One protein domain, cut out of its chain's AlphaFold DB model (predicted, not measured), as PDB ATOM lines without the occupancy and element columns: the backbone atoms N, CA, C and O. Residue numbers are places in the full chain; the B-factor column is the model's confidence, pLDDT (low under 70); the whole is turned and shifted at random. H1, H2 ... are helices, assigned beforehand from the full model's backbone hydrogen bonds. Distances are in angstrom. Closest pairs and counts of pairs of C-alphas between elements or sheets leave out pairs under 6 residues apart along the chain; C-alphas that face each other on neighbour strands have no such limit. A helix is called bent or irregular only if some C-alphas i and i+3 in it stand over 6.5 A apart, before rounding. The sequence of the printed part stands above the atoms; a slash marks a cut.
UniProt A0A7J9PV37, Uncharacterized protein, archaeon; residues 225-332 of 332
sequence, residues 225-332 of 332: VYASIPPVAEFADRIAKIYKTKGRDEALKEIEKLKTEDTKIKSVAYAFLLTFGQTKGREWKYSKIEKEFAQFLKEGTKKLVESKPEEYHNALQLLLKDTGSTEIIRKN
ATOM      1  N   VAL A 225     175.508  86.221 123.732       83.75
ATOM      2  CA  VAL A 225     174.218  85.522 123.701       83.75
ATOM      3  C   VAL A 225     174.323  84.272 124.572       83.75
ATOM      4  O   VAL A 225     175.354  83.600 124.577       83.75
ATOM      5  N   TYR A 226     173.261  83.969 125.314       85.88
ATOM      6  CA  TYR A 226     173.205  82.843 126.242       85.88
ATOM      7  C   TYR A 226     171.985  81.970 125.921       85.88
ATOM      8  O   TYR A 226     170.902  82.510 125.705       85.88
ATOM      9  N   ALA A 227     172.135  80.642 125.880       72.75
ATOM     10  CA  ALA A 227     171.026  79.713 125.610       72.75
ATOM     11  C   ALA A 227     170.090  79.545 126.809       72.75
ATOM     12  O   ALA A 227     168.886  79.390 126.637       72.75
ATOM     13  N   SER A 228     170.645  79.548 128.020       80.69
ATOM     14  CA  SER A 228     169.894  79.427 129.263       80.69
ATOM     15  C   SER A 228     170.659  80.144 130.367       80.69
ATOM     16  O   SER A 228     171.856  79.908 130.551       80.69
ATOM     17  N   ILE A 229     169.978  81.051 131.061       89.88
ATOM     18  CA  ILE A 229     170.510  81.774 132.215       89.88
ATOM     19  C   ILE A 229     169.471  81.799 133.334       89.88
ATOM     20  O   ILE A 229     168.276  81.803 133.038       89.88
ATOM     21  N   PRO A 230     169.900  81.829 134.606       92.19
ATOM     22  CA  PRO A 230     168.976  81.886 135.733       92.19
ATOM     23  C   PRO A 230     168.123  83.164 135.716       92.19
ATOM     24  O   PRO A 230     168.615  84.200 135.259       92.19
ATOM     25  N   PRO A 231     166.906  83.163 136.296       92.75
ATOM     26  CA  PRO A 231     165.980  84.304 136.233       92.75
ATOM     27  C   PRO A 231     166.573  85.645 136.694       92.75
ATOM     28  O   PRO A 231     166.293  86.696 136.117       92.75
ATOM     29  N   VAL A 232     167.434  85.622 137.716       94.12
ATOM     30  CA  VAL A 232     168.123  86.819 138.226       94.12
ATOM     31  C   VAL A 232     169.111  87.376 137.195       94.12
ATOM     32  O   VAL A 232     169.140  88.585 136.954       94.12
ATOM     33  N   ALA A 233     169.893  86.499 136.557       93.94
ATOM     34  CA  ALA A 233     170.823  86.884 135.499       93.94
ATOM     35  C   ALA A 233     170.082  87.329 134.236       93.94
ATOM     36  O   ALA A 233     170.495  88.301 133.615       93.94
ATOM     37  N   GLU A 234     168.969  86.679 133.889       94.00
ATOM     38  CA  GLU A 234     168.113  87.078 132.771       94.00
ATOM     39  C   GLU A 234     167.569  88.493 132.960       94.00
ATOM     40  O   GLU A 234     167.650  89.331 132.060       94.00
ATOM     41  N   PHE A 235     167.068  88.790 134.159       95.31
ATOM     42  CA  PHE A 235     166.601  90.124 134.491       95.31
ATOM     43  C   PHE A 235     167.735  91.157 134.395       95.31
ATOM     44  O   PHE A 235     167.564  92.195 133.750       95.31
ATOM     45  N   ALA A 236     168.903  90.872 134.978       96.12
ATOM     46  CA  ALA A 236     170.044  91.783 134.940       96.12
ATOM     47  C   ALA A 236     170.579  92.021 133.515       96.12
ATOM     48  O   ALA A 236     170.807  93.173 133.133       96.12
ATOM     49  N   ASP A 237     170.723  90.958 132.719       94.31
ATOM     50  CA  ASP A 237     171.125  91.004 131.308       94.31
ATOM     51  C   ASP A 237     170.150  91.870 130.500       94.31
ATOM     52  O   ASP A 237     170.567  92.793 129.793       94.31
ATOM     53  N   ARG A 238     168.838  91.655 130.683       93.31
ATOM     54  CA  ARG A 238     167.782  92.419 130.007       93.31
ATOM     55  C   ARG A 238     167.860  93.912 130.315       93.31
ATOM     56  O   ARG A 238     167.866  94.721 129.384       93.31
ATOM     57  N   ILE A 239     167.934  94.295 131.591       96.12
ATOM     58  CA  ILE A 239     167.996  95.711 131.985       96.12
ATOM     59  C   ILE A 239     169.282  96.365 131.473       96.12
ATOM     60  O   ILE A 239     169.226  97.456 130.899       96.12
ATOM     61  N   ALA A 240     170.429  95.693 131.600       94.50
ATOM     62  CA  ALA A 240     171.702  96.217 131.116       94.50
ATOM     63  C   ALA A 240     171.723  96.390 129.588       94.50
ATOM     64  O   ALA A 240     172.179  97.422 129.092       94.50
ATOM     65  N   LYS A 241     171.180  95.429 128.830       91.69
ATOM     66  CA  LYS A 241     171.042  95.530 127.369       91.69
ATOM     67  C   LYS A 241     170.105  96.662 126.965       91.69
ATOM     68  O   LYS A 241     170.446  97.430 126.067       91.69
ATOM     69  N   ILE A 242     168.961  96.829 127.633       90.81
ATOM     70  CA  ILE A 242     168.049  97.955 127.370       90.81
ATOM     71  C   ILE A 242     168.744  99.285 127.655       90.81
ATOM     72  O   ILE A 242     168.693 100.179 126.816       90.81
ATOM     73  N   TYR A 243     169.459  99.400 128.774       91.75
ATOM     74  CA  TYR A 243     170.217 100.603 129.100       91.75
ATOM     75  C   TYR A 243     171.253 100.942 128.017       91.75
ATOM     76  O   TYR A 243     171.267 102.059 127.503       91.75
ATOM     77  N   LYS A 244     172.061  99.959 127.597       89.00
ATOM     78  CA  LYS A 244     173.098 100.137 126.563       89.00
ATOM     79  C   LYS A 244     172.536 100.453 125.166       89.00
ATOM     80  O   LYS A 244     173.261 100.991 124.335       89.00
ATOM     81  N   THR A 245     171.274 100.122 124.884       83.19
ATOM     82  CA  THR A 245     170.675 100.234 123.535       83.19
ATOM     83  C   THR A 245     169.638 101.347 123.392       83.19
ATOM     84  O   THR A 245     169.483 101.918 122.312       83.19
ATOM     85  N   LYS A 246     168.894 101.638 124.457       84.50
ATOM     86  CA  LYS A 246     167.778 102.593 124.479       84.50
ATOM     87  C   LYS A 246     167.971 103.709 125.502       84.50
ATOM     88  O   LYS A 246     167.261 104.701 125.434       84.50
ATOM     89  N   GLY A 247     168.948 103.580 126.395       88.19
ATOM     90  CA  GLY A 247     169.232 104.569 127.424       88.19
ATOM     91  C   GLY A 247     168.463 104.335 128.722       88.19
ATOM     92  O   GLY A 247     167.809 103.311 128.936       88.19
ATOM     93  N   ARG A 248     168.605 105.305 129.629       92.69
ATOM     94  CA  ARG A 248     168.148 105.218 131.021       92.69
ATOM     95  C   ARG A 248     166.628 105.103 131.145       92.69
ATOM     96  O   ARG A 248     166.161 104.237 131.878       92.69
ATOM     97  N   ASP A 249     165.873 105.941 130.445       91.94
ATOM     98  CA  ASP A 249     164.421 106.055 130.642       91.94
ATOM     99  C   ASP A 249     163.685 104.760 130.270       91.94
ATOM    100  O   ASP A 249     162.793 104.300 130.982       91.94
ATOM    101  N   GLU A 250     164.105 104.103 129.193       91.69
ATOM    102  CA  GLU A 250     163.555 102.827 128.741       91.69
ATOM    103  C   GLU A 250     163.919 101.681 129.684       91.69
ATOM    104  O   GLU A 250     163.092 100.793 129.903       91.69
ATOM    105  N   ALA A 251     165.112 101.711 130.284       94.19
ATOM    106  CA  ALA A 251     165.499 100.747 131.309       94.19
ATOM    107  C   ALA A 251     164.633 100.905 132.571       94.19
ATOM    108  O   ALA A 251     164.168  99.909 133.122       94.19
ATOM    109  N   LEU A 252     164.343 102.144 132.988       94.75
ATOM    110  CA  LEU A 252     163.451 102.426 134.122       94.75
ATOM    111  C   LEU A 252     162.025 101.928 133.868       94.75
ATOM    112  O   LEU A 252     161.460 101.255 134.726       94.75
ATOM    113  N   LYS A 253     161.466 102.195 132.680       93.69
ATOM    114  CA  LYS A 253     160.147 101.670 132.284       93.69
ATOM    115  C   LYS A 253     160.106 100.144 132.346       93.69
ATOM    116  O   LYS A 253     159.079  99.577 132.698       93.69
ATOM    117  N   GLU A 254     161.197  99.471 131.985       94.50
ATOM    118  CA  GLU A 254     161.259  98.011 132.048       94.50
ATOM    119  C   GLU A 254     161.337  97.487 133.487       94.50
ATOM    120  O   GLU A 254     160.685  96.494 133.808       94.50
ATOM    121  N   ILE A 255     162.065  98.177 134.370       95.19
ATOM    122  CA  ILE A 255     162.071  97.880 135.809       95.19
ATOM    123  C   ILE A 255     160.663  98.057 136.398       95.19
ATOM    124  O   ILE A 255     160.219  97.237 137.194       95.19
ATOM    125  N   GLU A 256     159.924  99.088 135.990       91.06
ATOM    126  CA  GLU A 256     158.575  99.366 136.505       91.06
ATOM    127  C   GLU A 256     157.532  98.303 136.134       91.06
ATOM    128  O   GLU A 256     156.537  98.155 136.845       91.06
ATOM    129  N   LYS A 257     157.762  97.538 135.062       92.12
ATOM    130  CA  LYS A 257     156.903  96.411 134.664       92.12
ATOM    131  C   LYS A 257     157.140  95.147 135.488       92.12
ATOM    132  O   LYS A 257     156.411  94.174 135.301       92.12
ATOM    133  N   LEU A 258     158.162  95.127 136.343       91.19
ATOM    134  CA  LEU A 258     158.517  93.953 137.123       91.19
ATOM    135  C   LEU A 258     157.351  93.533 138.030       91.19
ATOM    136  O   LEU A 258     156.917  94.284 138.900       91.19
ATOM    137  N   LYS A 259     156.870  92.304 137.826       87.06
ATOM    138  CA  LYS A 259     155.862  91.640 138.656       87.06
ATOM    139  C   LYS A 259     156.444  90.319 139.140       87.06
ATOM    140  O   LYS A 259     156.347  89.307 138.459       87.06
ATOM    141  N   THR A 260     157.127  90.357 140.274       89.75
ATOM    142  CA  THR A 260     157.673  89.170 140.938       89.75
ATOM    143  C   THR A 260     157.678  89.411 142.436       89.75
ATOM    144  O   THR A 260     157.765  90.564 142.849       89.75
ATOM    145  N   GLU A 261     157.613  88.346 143.227       89.62
ATOM    146  CA  GLU A 261     157.853  88.385 144.674       89.62
ATOM    147  C   GLU A 261     159.261  87.893 145.045       89.62
ATOM    148  O   GLU A 261     159.629  87.884 146.217       89.62
ATOM    149  N   ASP A 262     160.081  87.528 144.053       93.44
ATOM    150  CA  ASP A 262     161.459  87.096 144.273       93.44
ATOM    151  C   ASP A 262     162.318  88.245 144.828       93.44
ATOM    152  O   ASP A 262     162.567  89.261 144.167       93.44
ATOM    153  N   THR A 263     162.801  88.056 146.056       93.56
ATOM    154  CA  THR A 263     163.604  89.035 146.795       93.56
ATOM    155  C   THR A 263     164.928  89.349 146.095       93.56
ATOM    156  O   THR A 263     165.358  90.505 146.107       93.56
ATOM    157  N   LYS A 264     165.580  88.375 145.444       94.62
ATOM    158  CA  LYS A 264     166.845  88.602 144.723       94.62
ATOM    159  C   LYS A 264     166.606  89.467 143.493       94.62
ATOM    160  O   LYS A 264     167.328  90.441 143.290       94.62
ATOM    161  N   ILE A 265     165.561  89.173 142.715       95.69
ATOM    162  CA  ILE A 265     165.212  89.976 141.533       95.69
ATOM    163  C   ILE A 265     164.815  91.400 141.946       95.69
ATOM    164  O   ILE A 265     165.301  92.359 141.344       95.69
ATOM    165  N   LYS A 266     164.001  91.568 143.001       96.44
ATOM    166  CA  LYS A 266     163.659  92.896 143.551       96.44
ATOM    167  C   LYS A 266     164.898  93.664 144.025       96.44
ATOM    168  O   LYS A 266     165.027  94.851 143.732       96.44
ATOM    169  N   SER A 267     165.841  92.994 144.684       96.94
ATOM    170  CA  SER A 267     167.098  93.613 145.131       96.94
ATOM    171  C   SER A 267     167.961  94.061 143.949       96.94
ATOM    172  O   SER A 267     168.453  95.187 143.932       96.94
ATOM    173  N   VAL A 268     168.092  93.236 142.905       97.38
ATOM    174  CA  VAL A 268     168.792  93.619 141.666       97.38
ATOM    175  C   VAL A 268     168.086  94.792 140.974       97.38
ATOM    176  O   VAL A 268     168.744  95.734 140.533       97.38
ATOM    177  N   ALA A 269     166.752  94.789 140.913       97.00
ATOM    178  CA  ALA A 269     165.973  95.889 140.348       97.00
ATOM    179  C   ALA A 269     166.221  97.209 141.090       97.00
ATOM    180  O   ALA A 269     166.480  98.237 140.459       97.00
ATOM    181  N   TYR A 270     166.218  97.180 142.425       97.19
ATOM    182  CA  TYR A 270     166.525  98.358 143.230       97.19
ATOM    183  C   TYR A 270     167.997  98.785 143.107       97.19
ATOM    184  O   TYR A 270     168.282  99.983 143.083       97.19
ATOM    185  N   ALA A 271     168.932  97.847 142.925       97.56
ATOM    186  CA  ALA A 271     170.340  98.151 142.663       97.56
ATOM    187  C   ALA A 271     170.527  98.915 141.340       97.56
ATOM    188  O   ALA A 271     171.256  99.905 141.299       97.56
ATOM    189  N   PHE A 272     169.790  98.555 140.282       97.81
ATOM    190  CA  PHE A 272     169.753  99.357 139.054       97.81
ATOM    191  C   PHE A 272     169.160 100.754 139.287       97.81
ATOM    192  O   PHE A 272     169.701 101.733 138.773       97.81
ATOM    193  N   LEU A 273     168.095 100.886 140.090       96.69
ATOM    194  CA  LEU A 273     167.545 102.203 140.448       96.69
ATOM    195  C   LEU A 273     168.574 103.068 141.191       96.69
ATOM    196  O   LEU A 273     168.668 104.265 140.911       96.69
ATOM    197  N   LEU A 274     169.373 102.477 142.086       96.56
ATOM    198  CA  LEU A 274     170.485 103.153 142.763       96.56
ATOM    199  C   LEU A 274     171.576 103.582 141.776       96.56
ATOM    200  O   LEU A 274     172.051 104.715 141.845       96.56
ATOM    201  N   THR A 275     171.955 102.704 140.847       96.31
ATOM    202  CA  THR A 275     172.945 102.980 139.793       96.31
ATOM    203  C   THR A 275     172.485 104.096 138.856       96.31
ATOM    204  O   THR A 275     173.284 104.933 138.442       96.31
ATOM    205  N   PHE A 276     171.187 104.178 138.564       95.19
ATOM    206  CA  PHE A 276     170.617 105.235 137.726       95.19
ATOM    207  C   PHE A 276     170.281 106.523 138.490       95.19
ATOM    208  O   PHE A 276     169.951 107.522 137.849       95.19
ATOM    209  N   GLY A 277     170.364 106.522 139.826       93.31
ATOM    210  CA  GLY A 277     170.007 107.663 140.677       93.31
ATOM    211  C   GLY A 277     168.500 107.949 140.726       93.31
ATOM    212  O   GLY A 277     168.097 109.105 140.811       93.31
ATOM    213  N   GLN A 278     167.658 106.915 140.614       91.50
ATOM    214  CA  GLN A 278     166.210 107.018 140.362       91.50
ATOM    215  C   GLN A 278     165.351 106.292 141.413       91.50
ATOM    216  O   GLN A 278     164.307 105.716 141.097       91.50
ATOM    217  N   THR A 279     165.771 106.327 142.679       89.56
ATOM    218  CA  THR A 279     165.052 105.685 143.798       89.56
ATOM    219  C   THR A 279     163.857 106.492 144.312       89.56
ATOM    220  O   THR A 279     162.870 105.902 144.762       89.56
ATOM    221  N   LYS A 280     163.904 107.830 144.208       88.12
ATOM    222  CA  LYS A 280     162.845 108.726 144.705       88.12
ATOM    223  C   LYS A 280     161.479 108.343 144.126       88.12
ATOM    224  O   LYS A 280     161.330 108.186 142.916       88.12
ATOM    225  N   GLY A 281     160.486 108.180 145.002       85.06
ATOM    226  CA  GLY A 281     159.113 107.804 144.631       85.06
ATOM    227  C   GLY A 281     158.897 106.311 144.337       85.06
ATOM    228  O   GLY A 281     157.763 105.894 144.102       85.06
ATOM    229  N   ARG A 282     159.955 105.489 144.380       88.56
ATOM    230  CA  ARG A 282     159.896 104.037 144.122       88.56
ATOM    231  C   ARG A 282     160.265 103.191 145.340       88.56
ATOM    232  O   ARG A 282     159.987 101.999 145.352       88.56
ATOM    233  N   GLU A 283     160.828 103.810 146.374       89.81
ATOM    234  CA  GLU A 283     161.253 103.179 147.630       89.81
ATOM    235  C   GLU A 283     160.160 102.355 148.318       89.81
ATOM    236  O   GLU A 283     160.462 101.320 148.902       89.81
ATOM    237  N   TRP A 284     158.898 102.784 148.264       90.75
ATOM    238  CA  TRP A 284     157.790 102.095 148.936       90.75
ATOM    239  C   TRP A 284     157.501 100.698 148.365       90.75
ATOM    240  O   TRP A 284     156.902  99.878 149.051       90.75
ATOM    241  N   LYS A 285     157.946 100.410 147.133       91.12
ATOM    242  CA  LYS A 285     157.751  99.112 146.466       91.12
ATOM    243  C   LYS A 285     158.718  98.024 146.942       91.12
ATOM    244  O   LYS A 285     158.577  96.882 146.516       91.12
ATOM    245  N   TYR A 286     159.700  98.386 147.770       94.94
ATOM    246  CA  TYR A 286     160.786  97.502 148.175       94.94
ATOM    247  C   TYR A 286     160.892  97.405 149.695       94.94
ATOM    248  O   TYR A 286     160.796  98.412 150.412       94.94
ATOM    249  N   SER A 287     161.131  96.192 150.184       95.38
ATOM    250  CA  SER A 287     161.333  95.914 151.605       95.38
ATOM    251  C   SER A 287     162.685  96.442 152.103       95.38
ATOM    252  O   SER A 287     163.566  96.811 151.324       95.38
ATOM    253  N   LYS A 288     162.872  96.494 153.427       95.50
ATOM    254  CA  LYS A 288     164.150  96.910 154.031       95.50
ATOM    255  C   LYS A 288     165.303  95.993 153.598       95.50
ATOM    256  O   LYS A 288     166.350  96.491 153.202       95.50
ATOM    257  N   ILE A 289     165.058  94.682 153.597       94.88
ATOM    258  CA  ILE A 289     166.031  93.657 153.197       94.88
ATOM    259  C   ILE A 289     166.446  93.855 151.736       94.88
ATOM    260  O   ILE A 289     167.633  93.859 151.426       94.88
ATOM    261  N   GLU A 290     165.482  94.089 150.841       96.31
ATOM    262  CA  GLU A 290     165.769  94.317 149.418       96.31
ATOM    263  C   GLU A 290     166.620  95.566 149.194       96.31
ATOM    264  O   GLU A 290     167.535  95.551 148.376       96.31
ATOM    265  N   LYS A 291     166.348  96.647 149.934       96.19
ATOM    266  CA  LYS A 291     167.109  97.901 149.838       96.19
ATOM    267  C   LYS A 291     168.542  97.745 150.335       96.19
ATOM    268  O   LYS A 291     169.462  98.240 149.689       96.19
ATOM    269  N   GLU A 292     168.731  97.073 151.467       95.25
ATOM    270  CA  GLU A 292     170.059  96.807 152.028       95.25
ATOM    271  C   GLU A 292     170.874  95.915 151.090       95.25
ATOM    272  O   GLU A 292     172.021  96.231 150.770       95.25
ATOM    273  N   PHE A 293     170.259  94.855 150.561       96.44
ATOM    274  CA  PHE A 293     170.941  93.962 149.635       96.44
ATOM    275  C   PHE A 293     171.250  94.641 148.295       96.44
ATOM    276  O   PHE A 293     172.340  94.499 147.747       96.44
ATOM    277  N   ALA A 294     170.341  95.472 147.795       96.44
ATOM    278  CA  ALA A 294     170.572  96.279 146.606       96.44
ATOM    279  C   ALA A 294     171.746  97.259 146.746       96.44
ATOM    280  O   ALA A 294     172.458  97.501 145.770       96.44
ATOM    281  N   GLN A 295     171.972  97.813 147.941       95.94
ATOM    282  CA  GLN A 295     173.110  98.694 148.196       95.94
ATOM    283  C   GLN A 295     174.440  97.954 148.009       95.94
ATOM    284  O   GLN A 295     175.372  98.519 147.438       95.94
ATOM    285  N   PHE A 296     174.504  96.685 148.421       95.75
ATOM    286  CA  PHE A 296     175.647  95.807 148.167       95.75
ATOM    287  C   PHE A 296     175.807  95.494 146.668       95.75
ATOM    288  O   PHE A 296     176.906  95.587 146.124       95.75
ATOM    289  N   LEU A 297     174.703  95.213 145.969       97.12
ATOM    290  CA  LEU A 297     174.702  94.876 144.538       97.12
ATOM    291  C   LEU A 297     174.957  96.075 143.604       97.12
ATOM    292  O   LEU A 297     175.213  95.887 142.410       97.12
ATOM    293  N   LYS A 298     174.886  97.310 144.114       96.06
ATOM    294  CA  LYS A 298     174.983  98.545 143.324       96.06
ATOM    295  C   LYS A 298     176.231  98.575 142.441       96.06
ATOM    296  O   LYS A 298     176.110  98.770 141.234       96.06
ATOM    297  N   GLU A 299     177.411  98.317 143.003       95.00
ATOM    298  CA  GLU A 299     178.662  98.337 142.231       95.00
ATOM    299  C   GLU A 299     178.706  97.242 141.155       95.00
ATOM    300  O   GLU A 299     179.189  97.484 140.049       95.00
ATOM    301  N   GLY A 300     178.132  96.064 141.426       95.31
ATOM    302  CA  GLY A 300     177.984  94.998 140.432       95.31
ATOM    303  C   GLY A 300     177.091  95.420 139.261       95.31
ATOM    304  O   GLY A 300     177.470  95.269 138.097       95.31
ATOM    305  N   THR A 301     175.935  96.033 139.547       96.50
ATOM    306  CA  THR A 301     175.043  96.550 138.491       96.50
ATOM    307  C   THR A 301     175.682  97.683 137.691       96.50
ATOM    308  O   THR A 301     175.532  97.719 136.470       96.50
ATOM    309  N   LYS A 302     176.446  98.567 138.347       96.12
ATOM    310  CA  LYS A 302     177.196  99.647 137.698       96.12
ATOM    311  C   LYS A 302     178.246  99.099 136.732       96.12
ATOM    312  O   LYS A 302     178.237  99.455 135.554       96.12
ATOM    313  N   LYS A 303     179.082  98.158 137.189       95.88
ATOM    314  CA  LYS A 303     180.063  97.474 136.332       95.88
ATOM    315  C   LYS A 303     179.401  96.814 135.128       95.88
ATOM    316  O   LYS A 303     179.907  96.932 134.018       95.88
ATOM    317  N   LEU A 304     178.251  96.166 135.311       95.81
ATOM    318  CA  LEU A 304     177.534  95.525 134.210       95.81
ATOM    319  C   LEU A 304     177.075  96.538 133.144       95.81
ATOM    320  O   LEU A 304     177.288  96.307 131.951       95.81
ATOM    321  N   VAL A 305     176.488  97.673 133.537       94.44
ATOM    322  CA  VAL A 305     176.020  98.683 132.565       94.44
ATOM    323  C   VAL A 305     177.157  99.455 131.898       94.44
ATOM    324  O   VAL A 305     177.011  99.854 130.742       94.44
ATOM    325  N   GLU A 306     178.299  99.606 132.567       93.62
ATOM    326  CA  GLU A 306     179.487 100.302 132.048       93.62
ATOM    327  C   GLU A 306     180.448  99.377 131.277       93.62
ATOM    328  O   GLU A 306     181.254  99.862 130.489       93.62
ATOM    329  N   SER A 307     180.324  98.053 131.430       92.44
ATOM    330  CA  SER A 307     181.246  97.067 130.844       92.44
ATOM    331  C   SER A 307     181.372  97.144 129.321       92.44
ATOM    332  O   SER A 307     180.395  97.404 128.605       92.44
ATOM    333  N   LYS A 308     182.567  96.843 128.809       88.50
ATOM    334  CA  LYS A 308     182.769  96.581 127.379       88.50
ATOM    335  C   LYS A 308     182.267  95.179 126.998       88.50
ATOM    336  O   LYS A 308     182.114  94.334 127.884       88.50
ATOM    337  N   PRO A 309     182.006  94.898 125.709       86.56
ATOM    338  CA  PRO A 309     181.482  93.599 125.281       86.56
ATOM    339  C   PRO A 309     182.303  92.384 125.749       86.56
ATOM    340  O   PRO A 309     181.738  91.379 126.186       86.56
ATOM    341  N   GLU A 310     183.628  92.502 125.737       87.94
ATOM    342  CA  GLU A 310     184.584  91.491 126.193       87.94
ATOM    343  C   GLU A 310     184.496  91.200 127.704       87.94
ATOM    344  O   GLU A 310     184.652  90.053 128.131       87.94
ATOM    345  N   GLU A 311     184.170  92.211 128.512       92.50
ATOM    346  CA  GLU A 311     184.062  92.138 129.976       92.50
ATOM    347  C   GLU A 311     182.646  91.781 130.449       92.50
ATOM    348  O   GLU A 311     182.457  91.324 131.580       92.50
ATOM    349  N   TYR A 312     181.647  91.969 129.581       93.88
ATOM    350  CA  TYR A 312     180.226  91.893 129.914       93.88
ATOM    351  C   TYR A 312     179.835  90.577 130.592       93.88
ATOM    352  O   TYR A 312     179.125  90.562 131.594       93.88
ATOM    353  N   HIS A 313     180.329  89.457 130.063       93.62
ATOM    354  CA  HIS A 313     180.029  88.135 130.608       93.62
ATOM    355  C   HIS A 313     180.535  87.959 132.037       93.62
ATOM    356  O   HIS A 313     179.800  87.484 132.901       93.62
ATOM    357  N   ASN A 314     181.768  88.392 132.292       93.81
ATOM    358  CA  ASN A 314     182.370  88.291 133.614       93.81
ATOM    359  C   ASN A 314     181.645  89.210 134.602       93.81
ATOM    360  O   ASN A 314     181.394  88.807 135.734       93.81
ATOM    361  N   ALA A 315     181.244  90.409 134.164       96.00
ATOM    362  CA  ALA A 315     180.451  91.322 134.981       96.00
ATOM    363  C   ALA A 315     179.080  90.728 135.346       96.00
ATOM    364  O   ALA A 315     178.660  90.820 136.500       96.00
ATOM    365  N   LEU A 316     178.404  90.074 134.395       95.94
ATOM    366  CA  LEU A 316     177.112  89.429 134.636       95.94
ATOM    367  C   LEU A 316     177.241  88.222 135.579       95.94
ATOM    368  O   LEU A 316     176.448  88.086 136.510       95.94
ATOM    369  N   GLN A 317     178.257  87.376 135.378       95.00
ATOM    370  CA  GLN A 317     178.529  86.227 136.245       95.00
ATOM    371  C   GLN A 317     178.879  86.661 137.673       95.00
ATOM    372  O   GLN A 317     178.441  86.026 138.633       95.00
ATOM    373  N   LEU A 318     179.656  87.739 137.821       94.44
ATOM    374  CA  LEU A 318     180.011  88.287 139.127       94.44
ATOM    375  C   LEU A 318     178.775  88.826 139.850       94.44
ATOM    376  O   LEU A 318     178.539  88.446 140.989       94.44
ATOM    377  N   LEU A 319     177.937  89.614 139.165       96.19
ATOM    378  CA  LEU A 319     176.686  90.109 139.741       96.19
ATOM    379  C   LEU A 319     175.771  88.958 140.182       96.19
ATOM    380  O   LEU A 319     175.201  89.012 141.266       96.19
ATOM    381  N   LEU A 320     175.645  87.897 139.378       95.06
ATOM    382  CA  LEU A 320     174.868  86.714 139.757       95.06
ATOM    383  C   LEU A 320     175.436  86.052 141.023       95.06
ATOM    384  O   LEU A 320     174.678  85.717 141.935       95.06
ATOM    385  N   LYS A 321     176.761  85.914 141.118       93.56
ATOM    386  CA  LYS A 321     177.425  85.371 142.308       93.56
ATOM    387  C   LYS A 321     177.184  86.241 143.546       93.56
ATOM    388  O   LYS A 321     176.900  85.702 144.613       93.56
ATOM    389  N   ASP A 322     177.205  87.562 143.392       93.88
ATOM    390  CA  ASP A 322     176.946  88.522 144.471       93.88
ATOM    391  C   ASP A 322     175.496  88.443 144.988       93.88
ATOM    392  O   ASP A 322     175.227  88.780 146.139       93.88
ATOM    393  N   THR A 323     174.562  87.903 144.193       91.50
ATOM    394  CA  THR A 323     173.194  87.574 144.652       91.50
ATOM    395  C   THR A 323     173.110  86.266 145.459       91.50
ATOM    396  O   THR A 323     172.019  85.798 145.804       91.50
ATOM    397  N   GLY A 324     174.255  85.638 145.739       88.62
ATOM    398  CA  GLY A 324     174.356  84.351 146.423       88.62
ATOM    399  C   GLY A 324     173.903  83.166 145.568       88.62
ATOM    400  O   GLY A 324     173.473  82.159 146.126       88.62
ATOM    401  N   SER A 325     173.908  83.281 144.232       88.31
ATOM    402  CA  SER A 325     173.715  82.126 143.344       88.31
ATOM    403  C   SER A 325     175.056  81.437 143.063       88.31
ATOM    404  O   SER A 325     176.092  82.088 142.921       88.31
ATOM    405  N   THR A 326     175.032  80.107 142.988       87.81
ATOM    406  CA  THR A 326     176.171  79.262 142.593       87.81
ATOM    407  C   THR A 326     176.103  78.838 141.123       87.81
ATOM    408  O   THR A 326     176.965  78.097 140.653       87.81
ATOM    409  N   GLU A 327     175.091  79.300 140.388       88.69
ATOM    410  CA  GLU A 327     174.873  78.952 138.988       88.69
ATOM    411  C   GLU A 327     175.889  79.639 138.063       88.69
ATOM    412  O   GLU A 327     176.343  80.763 138.302       88.69
ATOM    413  N   ILE A 328     176.241  78.953 136.973       87.31
ATOM    414  CA  ILE A 328     177.231  79.414 135.998       87.31
ATOM    415  C   ILE A 328     176.537  79.685 134.665       87.31
ATOM    416  O   ILE A 328     175.917  78.801 134.076       87.31
ATOM    417  N   ILE A 329     176.693  80.909 134.175       89.88
ATOM    418  CA  ILE A 329     176.226  81.367 132.873       89.88
ATOM    419  C   ILE A 329     177.175  80.825 131.805       89.88
ATOM    420  O   ILE A 329     178.393  80.944 131.927       89.88
ATOM    421  N   ARG A 330     176.635  80.258 130.726       85.50
ATOM    422  CA  ARG A 330     177.429  79.771 129.589       85.50
ATOM    423  C   ARG A 330     177.101  80.574 128.339       85.50
ATOM    424  O   ARG A 330     175.927  80.743 128.017       85.50
ATOM    425  N   LYS A 331     178.139  81.074 127.659       81.38
ATOM    426  CA  LYS A 331     178.015  81.691 126.330       81.38
ATOM    427  C   LYS A 331     177.594  80.632 125.311       81.38
ATOM    428  O   LYS A 331     178.026  79.485 125.431       81.38
ATOM    429  N   ASN A 332     176.778  81.045 124.346       72.75
ATOM    430  CA  ASN A 332     176.540  80.268 123.132       72.75
ATOM    431  C   ASN A 332     177.728  80.309 122.184       72.75
ATOM    432  O   ASN A 332     178.438  81.343 122.184       72.75
TER     433      ASN A 332
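Overview. This is residues 225 to 332 of the 332 residues of an uncharacterized protein of archaeon (UniProt A0A7J9PV37). A cluster of five helices in which the bent helix H4 wraps round H3: its first arm H4a crosses H3 on the side away from H1, and its second arm H4b packs on both H3 and H1. H1 is the hub; H2 folds back beside it, and the hairpin of H4b and H5 packs on it, with the link of residues 277 to 287 reaching out past H3. The printed part has 108 residues with five named helices in the order H1 to H5 and no named strand, and its class is all helix. The helix packing is part aligned, part crossed: 4 of the 8 touching pairs are at a shallow tilt. It is compact, with a radius of gyration of the C-alphas of 12.8 A and spans of 38 by 29 by 23 A.

Arrangement. The longest helix, H4, residues 288 to 306, was assigned as one helix by its hydrogen bonds but is bent, with C-alphas 296 and 299 7.1 A apart; arms H4a, residues 288 to 296, and H4b, residues 299 to 306, stand at a steep tilt of 59 degrees. H4a touches H3, residues 263 to 276, at a steep tilt of 56 degrees, the closest C-alphas being those of Ala 271 and Ala 294, 4.4 A. H4b touches H3 too, closest at Thr 275 and Lys 302, C-alphas 5.8 A apart. H4b and H5, residues 309 to 322, form a hairpin at a shallow tilt of 20 degrees, closest at the C-alphas of Gly 300 and Leu 319, 5.1 A. H1, residues 231 to 246, touches H4b, closest at the C-alphas of Ala 240 and Val 305, 5.2 A. With residues 231 to 236 alone H1 touches H3, the same way at a shallow tilt of 22 degrees, closest at the C-alphas of Val 232 and Ile 265, 5.4 A. H1 and H2, residues 248 to 256, form a hairpin, closest at the C-alphas of Tyr 243 and Ala 251, 5.2 A. H1 and H4a are apart. Every O i to N i+4 pair is within hydrogen-bond range in H1, H2, H3, H4a and H4b; in H5 8 of 10 are.

Along the chain. H1 begins at C-alpha 231, (165.980, 84.304, 136.233), and is 21.8 A long. H2 is 12.5 A, H3 19.8 A, H4a 13.0 A and H4b 10.4 A. H5 is 20.4 A, ends at C-alpha 322, (176.946, 88.522, 144.471), and is irregular, with C-alphas 310 and 313 7.2 A apart.

Size, cuts and confidence. The two C-alphas farthest apart are those of Gly 281 and Asn 332, 39.0 A, while those of Val 225 and Asn 332 are 5.8 A apart. The printed part has no cut; the link from H3 to H4 is long, with 11 residues. The mean pLDDT of the printed part is 92.3, and no printed residue is under 70.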